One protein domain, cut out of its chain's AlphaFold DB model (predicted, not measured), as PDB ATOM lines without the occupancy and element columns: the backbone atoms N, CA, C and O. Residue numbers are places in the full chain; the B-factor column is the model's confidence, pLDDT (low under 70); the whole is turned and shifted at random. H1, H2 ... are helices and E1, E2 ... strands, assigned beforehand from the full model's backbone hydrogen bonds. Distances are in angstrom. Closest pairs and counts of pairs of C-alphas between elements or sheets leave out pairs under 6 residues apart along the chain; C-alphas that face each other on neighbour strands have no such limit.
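AT A GLANCE: This is residues 4 to 70 of the 78 residues of an uncharacterized protein of Clostridiales bacterium (UniProt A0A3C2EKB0). The long helix H1 ends beside a small parallel sheet, E1 and E2, on which H2 packs; residues 4 to 11 and 60 to 70 stick out. The printed part has 67 residues with three named helices and two strands, class mixed. It is loose, radius of gyration of the C-alphas 14.7 A, spanning 38 by 30 by 20 A.

IN THESE COORDINATES: Find C-alpha 4 at (207.091, 208.304, 219.900), where H1, residues 4 to 28, begins its 36.4 A. E1, residues 32 to 36, H2, 43 to 48, E2, 51 to 55, and H3, 65 to 68, follow, to C-alpha 68 at (232.195, 204.433, 201.932).

HOW THE PARTS SIT: Look at E1, H2, E2, a strand-helix-strand unit, a helix between parallel strands, its crossover right-handed. N 34 and O 52 are within hydrogen-bond range, 2.9 A. The closest C-alphas of H2 and E2, Leu 46 and Pro 53, are 6.6 A apart; those of H1 and E1, Leu 26 and His 32, 7.5 A. In H1 and H2 every O i to N i+4 pair is within range.

THE WHOLE: The printed part has no cut; residues 5 to 11 and 58 to 64 have pLDDT under 70.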
ATOM      1  N   LYS A   4     206.467 206.994 220.107       73.56
ATOM      2  CA  LYS A   4     207.091 208.304 219.900       73.56
ATOM      3  C   LYS A   4     208.107 208.271 218.758       73.56
ATOM      4  O   LYS A   4     208.157 209.198 217.955       73.56
ATOM      5  N   LEU A   5     208.856 207.173 218.643       68.94
ATOM      6  CA  LEU A   5     209.835 206.971 217.574       68.94
ATOM      7  C   LEU A   5     209.155 206.817 216.206       68.94
ATOM      8  O   LEU A   5     209.646 207.349 215.214       68.94
ATOM      9  N   GLN A   6     208.013 206.125 216.138       65.56
ATOM     10  CA  GLN A   6     207.264 206.000 214.883       65.56
ATOM     11  C   GLN A   6     206.659 207.332 214.427       65.56
ATOM     12  O   GLN A   6     206.709 207.631 213.235       65.56
ATOM     13  N   CYS A   7     206.161 208.156 215.354       62.28
ATOM     14  CA  CYS A   7     205.695 209.508 215.037       62.28
ATOM     15  C   CYS A   7     206.821 210.380 214.466       62.28
ATOM     16  O   CYS A   7     206.647 210.962 213.400       62.28
ATOM     17  N   GLN A   8     208.002 210.387 215.097       67.06
ATOM     18  CA  GLN A   8     209.154 211.152 214.604       67.06
ATOM     19  C   GLN A   8     209.595 210.694 213.206       67.06
ATOM     20  O   GLN A   8     209.837 211.518 212.329       67.06
ATOM     21  N   LEU A   9     209.654 209.381 212.957       64.81
ATOM     22  CA  LEU A   9     209.984 208.836 211.632       64.81
ATOM     23  C   LEU A   9     208.950 209.213 210.557       64.81
ATOM     24  O   LEU A   9     209.329 209.468 209.411       64.81
ATOM     25  N   GLY A  10     207.664 209.269 210.919       67.88
ATOM     26  CA  GLY A  10     206.594 209.769 210.050       67.88
ATOM     27  C   GLY A  10     206.779 211.248 209.703       67.88
ATOM     28  O   GLY A  10     206.812 211.599 208.525       67.88
ATOM     29  N   GLU A  11     207.026 212.086 210.711       69.12
ATOM     30  CA  GLU A  11     207.305 213.518 210.538       69.12
ATOM     31  C   GLU A  11     208.508 213.757 209.610       69.12
ATOM     32  O   GLU A  11     208.454 214.613 208.726       69.12
ATOM     33  N   PHE A  12     209.577 212.959 209.724       71.94
ATOM     34  CA  PHE A  12     210.724 213.046 208.810       71.94
ATOM     35  C   PHE A  12     210.366 212.706 207.362       71.94
ATOM     36  O   PHE A  12     210.891 213.325 206.433       71.94
ATOM     37  N   LYS A  13     209.481 211.729 207.138       74.31
ATOM     38  CA  LYS A  13     209.047 211.355 205.787       74.31
ATOM     39  C   LYS A  13     208.257 212.487 205.130       74.31
ATOM     40  O   LYS A  13     208.547 212.823 203.980       74.31
ATOM     41  N   ASP A  14     207.337 213.094 205.868       81.06
ATOM     42  CA  ASP A  14     206.505 214.187 205.366       81.06
ATOM     43  C   ASP A  14     207.335 215.455 205.137       81.06
ATOM     44  O   ASP A  14     207.201 216.108 204.102       81.06
ATOM     45  N   MET A  15     208.292 215.751 206.024       79.69
ATOM     46  CA  MET A  15     209.243 216.846 205.819       79.69
ATOM     47  C   MET A  15     210.067 216.675 204.537       79.69
ATOM     48  O   MET A  15     210.256 217.651 203.812       79.69
ATOM     49  N   ARG A  16     210.520 215.454 204.204       77.56
ATOM     50  CA  ARG A  16     211.236 215.200 202.936       77.56
ATOM     51  C   ARG A  16     210.352 215.439 201.720       77.56
ATOM     52  O   ARG A  16     210.800 216.058 200.757       77.56
ATOM     53  N   HIS A  17     209.115 214.947 201.765       82.31
ATOM     54  CA  HIS A  17     208.163 215.149 200.680       82.31
ATOM     55  C   HIS A  17     207.903 216.644 200.459       82.31
ATOM     56  O   HIS A  17     208.084 217.144 199.350       82.31
ATOM     57  N   ASN A  18     207.598 217.378 201.529       86.06
ATOM     58  CA  ASN A  18     207.326 218.812 201.463       86.06
ATOM     59  C   ASN A  18     208.553 219.617 201.013       86.06
ATOM     60  O   ASN A  18     208.415 220.545 200.219       86.06
ATOM     61  N   ALA A  19     209.760 219.244 201.452       83.44
ATOM     62  CA  ALA A  19     210.996 219.878 200.996       83.44
ATOM     63  C   ALA A  19     211.217 219.689 199.487       83.44
ATOM     64  O   ALA A  19     211.619 220.628 198.798       83.44
ATOM     65  N   PHE A  20     210.914 218.500 198.956       85.62
ATOM     66  CA  PHE A  20     211.001 218.229 197.523       85.62
ATOM     67  C   PHE A  20     209.983 219.049 196.721       85.62
ATOM     68  O   PHE A  20     210.356 219.687 195.737       85.62
ATOM     69  N   ILE A  21     208.721 219.094 197.165       90.12
ATOM     70  CA  ILE A  21     207.690 219.933 196.537       90.12
ATOM     71  C   ILE A  21     208.108 221.406 196.559       90.12
ATOM     72  O   ILE A  21     208.055 222.073 195.528       90.12
ATOM     73  N   LYS A  22     208.637 221.898 197.685       89.00
ATOM     74  CA  LYS A  22     209.085 223.288 197.785       89.00
ATOM     75  C   LYS A  22     210.231 223.612 196.827       89.00
ATOM     76  O   LYS A  22     210.252 224.688 196.235       89.00
ATOM     77  N   ALA A  23     211.168 222.688 196.632       88.19
ATOM     78  CA  ALA A  23     212.238 222.860 195.652       88.19
ATOM     79  C   ALA A  23     211.699 222.943 194.210       88.19
ATOM     80  O   ALA A  23     212.206 223.735 193.413       88.19
ATOM     81  N   LEU A  24     210.659 222.169 193.877       90.00
ATOM     82  CA  LEU A  24     209.990 222.252 192.575       90.00
ATOM     83  C   LEU A  24     209.283 223.597 192.373       90.00
ATOM     84  O   LEU A  24     209.435 224.200 191.312       90.00
ATOM     85  N   GLU A  25     208.567 224.087 193.387       93.12
ATOM     86  CA  GLU A  25     207.920 225.408 193.357       93.12
ATOM     87  C   GLU A  25     208.945 226.519 193.117       93.12
ATOM     88  O   GLU A  25     208.808 227.297 192.175       93.12
ATOM     89  N   LEU A  26     210.030 226.543 193.899       90.12
ATOM     90  CA  LEU A  26     211.095 227.540 193.767       90.12
ATOM     91  C   LEU A  26     211.731 227.518 192.371       90.12
ATOM     92  O   LEU A  26     211.977 228.572 191.785       90.12
ATOM     93  N   LYS A  27     211.939 226.327 191.799       88.31
ATOM     94  CA  LYS A  27     212.408 226.189 190.418       88.31
ATOM     95  C   LYS A  27     211.399 226.757 189.415       88.31
ATOM     96  O   LYS A  27     211.810 227.391 188.447       88.31
ATOM     97  N   SER A  28     210.100 226.532 189.625       92.38
ATOM     98  CA  SER A  28     209.042 227.054 188.746       92.38
ATOM     99  C   SER A  28     208.903 228.581 188.814       92.38
ATOM    100  O   SER A  28     208.593 229.206 187.806       92.38
ATOM    101  N   GLU A  29     209.221 229.181 189.966       92.00
ATOM    102  CA  GLU A  29     209.312 230.634 190.174       92.00
ATOM    103  C   GLU A  29     210.558 231.259 189.514       92.00
ATOM    104  O   GLU A  29     210.719 232.477 189.538       92.00
ATOM    105  N   GLY A  30     211.454 230.449 188.936       91.12
ATOM    106  CA  GLY A  30     212.704 230.910 188.327       91.12
ATOM    107  C   GLY A  30     213.842 231.154 189.322       91.12
ATOM    108  O   GLY A  30     214.890 231.656 188.925       91.12
ATOM    109  N   LYS A  31     213.672 230.783 190.599       90.88
ATOM    110  CA  LYS A  31     214.709 230.952 191.624       90.88
ATOM    111  C   LYS A  31     215.814 229.915 191.488       90.88
ATOM    112  O   LYS A  31     215.598 228.771 191.077       90.88
ATOM    113  N   HIS A  32     217.005 230.303 191.924       93.12
ATOM    114  CA  HIS A  32     218.156 229.418 191.989       93.12
ATOM    115  C   HIS A  32     218.276 228.777 193.371       93.12
ATOM    116  O   HIS A  32     218.060 229.416 194.397       93.12
ATOM    117  N   ILE A  33     218.639 227.496 193.399       92.62
ATOM    118  CA  ILE A  33     218.827 226.723 194.628       92.62
ATOM    119  C   ILE A  33     220.288 226.285 194.697       92.62
ATOM    120  O   ILE A  33     220.799 225.703 193.741       92.62
ATOM    121  N   ALA A  34     220.943 226.521 195.834       91.69
ATOM    122  CA  ALA A  34     222.299 226.054 196.104       91.69
ATOM    123  C   ALA A  34     222.303 225.018 197.230       91.69
ATOM    124  O   ALA A  34     221.883 225.291 198.353       91.69
ATOM    125  N   GLY A  35     222.820 223.830 196.933       88.88
ATOM    126  CA  GLY A  35     223.095 222.815 197.940       88.88
ATOM    127  C   GLY A  35     224.335 223.168 198.755       88.88
ATOM    128  O   GLY A  35     225.398 223.389 198.177       88.88
ATOM    129  N   ILE A  36     224.218 223.199 200.081       90.50
ATOM    130  CA  ILE A  36     225.331 223.483 200.990       90.50
ATOM    131  C   ILE A  36     225.628 222.270 201.874       90.50
ATOM    132  O   ILE A  36     224.723 221.660 202.443       90.50
ATOM    133  N   TYR A  37     226.907 221.911 201.973       84.94
ATOM    134  CA  TYR A  37     227.390 220.798 202.786       84.94
ATOM    135  C   TYR A  37     228.345 221.332 203.859       84.94
ATOM    136  O   TYR A  37     229.405 221.864 203.536       84.94
ATOM    137  N   GLY A  38     227.961 221.208 205.134       79.50
ATOM    138  CA  GLY A  38     228.716 221.739 206.276       79.50
ATOM    139  C   GLY A  38     228.090 222.982 206.923       79.50
ATOM    140  O   GLY A  38     227.030 223.455 206.518       79.50
ATOM    141  N   VAL A  39     228.734 223.483 207.982       80.25
ATOM    142  CA  VAL A  39     228.184 224.541 208.858       80.25
ATOM    143  C   VAL A  39     228.734 225.945 208.582       80.25
ATOM    144  O   VAL A  39     228.026 226.919 208.816       80.25
ATOM    145  N   ASN A  40     229.944 226.061 208.028       87.00
ATOM    146  CA  ASN A  40     230.642 227.339 207.819       87.00
ATOM    147  C   ASN A  40     230.531 227.822 206.365       87.00
ATOM    148  O   ASN A  40     231.534 228.099 205.711       87.00
ATOM    149  N   ILE A  41     229.305 227.874 205.845       88.38
ATOM    150  CA  ILE A  41     229.015 228.389 204.503       88.38
ATOM    151  C   ILE A  41     228.362 229.772 204.660       88.38
ATOM    152  O   ILE A  41     227.348 229.855 205.357       88.38
ATOM    153  N   PRO A  42     228.895 230.839 204.033       91.00
ATOM    154  CA  PRO A  42     228.341 232.190 204.141       91.00
ATOM    155  C   PRO A  42     227.018 232.291 203.368       91.00
ATOM    156  O   PRO A  42     226.987 232.586 202.170       91.00
ATOM    157  N   ARG A  43     225.904 232.007 204.052       91.44
ATOM    158  CA  ARG A  43     224.547 232.010 203.473       91.44
ATOM    159  C   ARG A  43     224.122 233.401 203.019       91.44
ATOM    160  O   ARG A  43     223.346 233.527 202.080       91.44
ATOM    161  N   GLU A  44     224.676 234.422 203.651       93.75
ATOM    162  CA  GLU A  44     224.431 235.831 203.381       93.75
ATOM    163  C   GLU A  44     224.774 236.193 201.933       93.75
ATOM    164  O   GLU A  44     224.029 236.929 201.292       93.75
ATOM    165  N   ILE A  45     225.855 235.620 201.389       94.38
ATOM    166  CA  ILE A  45     226.254 235.833 199.991       94.38
ATOM    167  C   ILE A  45     225.235 235.189 199.044       94.38
ATOM    168  O   ILE A  45     224.843 235.801 198.056       94.38
ATOM    169  N   LEU A  46     224.773 233.976 199.360       93.06
ATOM    170  CA  LEU A  46     223.786 233.265 198.543       93.06
ATOM    171  C   LEU A  46     222.455 234.024 198.511       93.06
ATOM    172  O   LEU A  46     221.899 234.236 197.438       93.06
ATOM    173  N   TRP A  47     221.992 234.522 199.657       91.88
ATOM    174  CA  TRP A  47     220.785 235.346 199.724       91.88
ATOM    175  C   TRP A  47     220.918 236.673 198.979       91.88
ATOM    176  O   TRP A  47     219.983 237.071 198.291       91.88
ATOM    177  N   ALA A  48     222.075 237.338 199.062       95.00
ATOM    178  CA  ALA A  48     222.329 238.567 198.308       95.00
ATOM    179  C   ALA A  48     222.278 238.354 196.782       95.00
ATOM    180  O   ALA A  48     222.002 239.292 196.040       95.00
ATOM    181  N   MET A  49     222.518 237.124 196.320       93.44
ATOM    182  CA  MET A  49     222.423 236.719 194.915       93.44
ATOM    183  C   MET A  49     221.040 236.164 194.525       93.44
ATOM    184  O   MET A  49     220.905 235.619 193.432       93.44
ATOM    185  N   ASP A  50     220.035 236.264 195.402       91.25
ATOM    186  CA  ASP A  50     218.705 235.650 195.236       91.25
ATOM    187  C   ASP A  50     218.758 234.118 195.033       91.25
ATOM    188  O   ASP A  50     217.971 233.503 194.310       91.25
ATOM    189  N   ILE A  51     219.730 233.475 195.688       93.06
ATOM    190  CA  ILE A  51     219.903 232.023 195.703       93.06
ATOM    191  C   ILE A  51     219.400 231.478 197.038       93.06
ATOM    192  O   ILE A  51     219.780 231.946 198.112       93.06
ATOM    193  N   VAL A  52     218.586 230.425 196.982       92.75
ATOM    194  CA  VAL A  52     218.071 229.721 198.158       92.75
ATOM    195  C   VAL A  52     219.071 228.639 198.597       92.75
ATOM    196  O   VAL A  52     219.225 227.637 197.891       92.75
ATOM    197  N   PRO A  53     219.754 228.784 199.750       91.31
ATOM    198  CA  PRO A  53     220.636 227.749 200.276       91.31
ATOM    199  C   PRO A  53     219.834 226.615 200.925       91.31
ATOM    200  O   PRO A  53     219.014 226.853 201.812       91.31
ATOM    201  N   ILE A  54     220.117 225.371 200.544       87.31
ATOM    202  CA  ILE A  54     219.520 224.167 201.133       87.31
ATOM    203  C   ILE A  54     220.624 223.274 201.679       87.31
ATOM    204  O   ILE A  54     221.560 222.916 200.968       87.31
ATOM    205  N   ASN A  55     220.504 222.884 202.947       84.94
ATOM    206  CA  ASN A  55     221.451 221.963 203.557       84.94
ATOM    207  C   ASN A  55     221.298 220.555 202.967       84.94
ATOM    208  O   ASN A  55     220.212 219.978 202.994       84.94
ATOM    209  N   ILE A  56     222.407 219.981 202.511       82.19
ATOM    210  CA  ILE A  56     222.483 218.586 202.088       82.19
ATOM    211  C   ILE A  56     223.079 217.798 203.253       82.19
ATOM    212  O   ILE A  56     224.293 217.722 203.406       82.19
ATOM    213  N   PHE A  57     222.230 217.220 204.099       71.69
ATOM    214  CA  PHE A  57     222.663 216.275 205.128       71.69
ATOM    215  C   PHE A  57     222.117 214.884 204.820       71.69
ATOM    216  O   PHE A  57     220.995 214.740 204.334       71.69
ATOM    217  N   GLY A  58     222.913 213.855 205.113       65.38
ATOM    218  CA  GLY A  58     222.417 212.484 205.164       65.38
ATOM    219  C   GLY A  58     221.501 212.348 206.374       65.38
ATOM    220  O   GLY A  58     221.949 212.525 207.501       65.38
ATOM    221  N   ILE A  59     220.216 212.099 206.134       63.00
ATOM    222  CA  ILE A  59     219.196 211.982 207.192       63.00
ATOM    223  C   ILE A  59     218.998 210.511 207.588       63.00
ATOM    224  O   ILE A  59     218.538 210.211 208.685       63.00
ATOM    225  N   ASP A  60     219.366 209.582 206.705       64.81
ATOM    226  CA  ASP A  60     219.275 208.143 206.914       64.81
ATOM    227  C   ASP A  60     220.497 207.415 206.324       64.81
ATOM    228  O   ASP A  60     221.336 207.995 205.626       64.81
ATOM    229  N   GLY A  61     220.604 206.119 206.624       62.06
ATOM    230  CA  GLY A  61     221.704 205.279 206.154       62.06
ATOM    231  C   GLY A  61     221.638 204.892 204.675       62.06
ATOM    232  O   GLY A  61     222.523 204.185 204.198       62.06
ATOM    233  N   SER A  62     220.618 205.345 203.934       67.06
ATOM    234  CA  SER A  62     220.392 204.938 202.539       67.06
ATOM    235  C   SER A  62     221.509 205.386 201.593       67.06
ATOM    236  O   SER A  62     221.733 204.769 200.557       67.06
ATOM    237  N   ASN A  63     222.252 206.424 201.984       66.00
ATOM    238  CA  ASN A  63     223.314 207.024 201.186       66.00
ATOM    239  C   ASN A  63     224.722 206.679 201.694       66.00
ATOM    240  O   ASN A  63     225.652 207.389 201.338       66.00
ATOM    241  N   ILE A  64     224.905 205.651 202.537       67.88
ATOM    242  CA  ILE A  64     226.209 205.326 203.156       67.88
ATOM    243  C   ILE A  64     227.130 204.527 202.216       67.88
ATOM    244  O   ILE A  64     228.332 204.792 202.162       67.88
ATOM    245  N   GLU A  65     226.591 203.590 201.432       71.94
ATOM    246  CA  GLU A  65     227.413 202.660 200.636       71.94
ATOM    247  C   GLU A  65     228.257 203.346 199.549       71.94
ATOM    248  O   GLU A  65     229.348 202.884 199.212       71.94
ATOM    249  N   ALA A  66     227.759 204.440 198.967       74.25
ATOM    250  CA  ALA A  66     228.472 205.169 197.921       74.25
ATOM    251  C   ALA A  66     229.647 206.008 198.480       74.25
ATOM    252  O   ALA A  66     230.759 205.865 197.968       74.25
ATOM    253  N   PRO A  67     229.475 206.817 199.546       70.75
ATOM    254  CA  PRO A  67     230.570 207.496 200.239       70.75
ATOM    255  C   PRO A  67     231.628 206.555 200.814       70.75
ATOM    256  O   PRO A  67     232.812 206.874 200.742       70.75
ATOM    257  N   GLU A  68     231.244 205.390 201.347       73.50
ATOM    258  CA  GLU A  68     232.195 204.433 201.932       73.50
ATOM    259  C   GLU A  68     233.246 203.929 200.935       73.50
ATOM    260  O   GLU A  68     234.366 203.615 201.331       73.50
ATOM    261  N   LYS A  69     232.927 203.898 199.635       74.25
ATOM    262  CA  LYS A  69     233.890 203.544 198.577       74.25
ATOM    263  C   LYS A  69     234.967 204.612 198.366       74.25
ATOM    264  O   LYS A  69     236.015 204.316 197.797       74.25
ATOM    265  N   HIS A  70     234.708 205.841 198.802       72.69
ATOM    266  CA  HIS A  70     235.597 206.991 198.640       72.69
ATOM    267  C   HIS A  70     236.235 207.446 199.958       72.69
ATOM    268  O   HIS A  70     237.238 208.158 199.940       72.69
TER     269      HIS A  70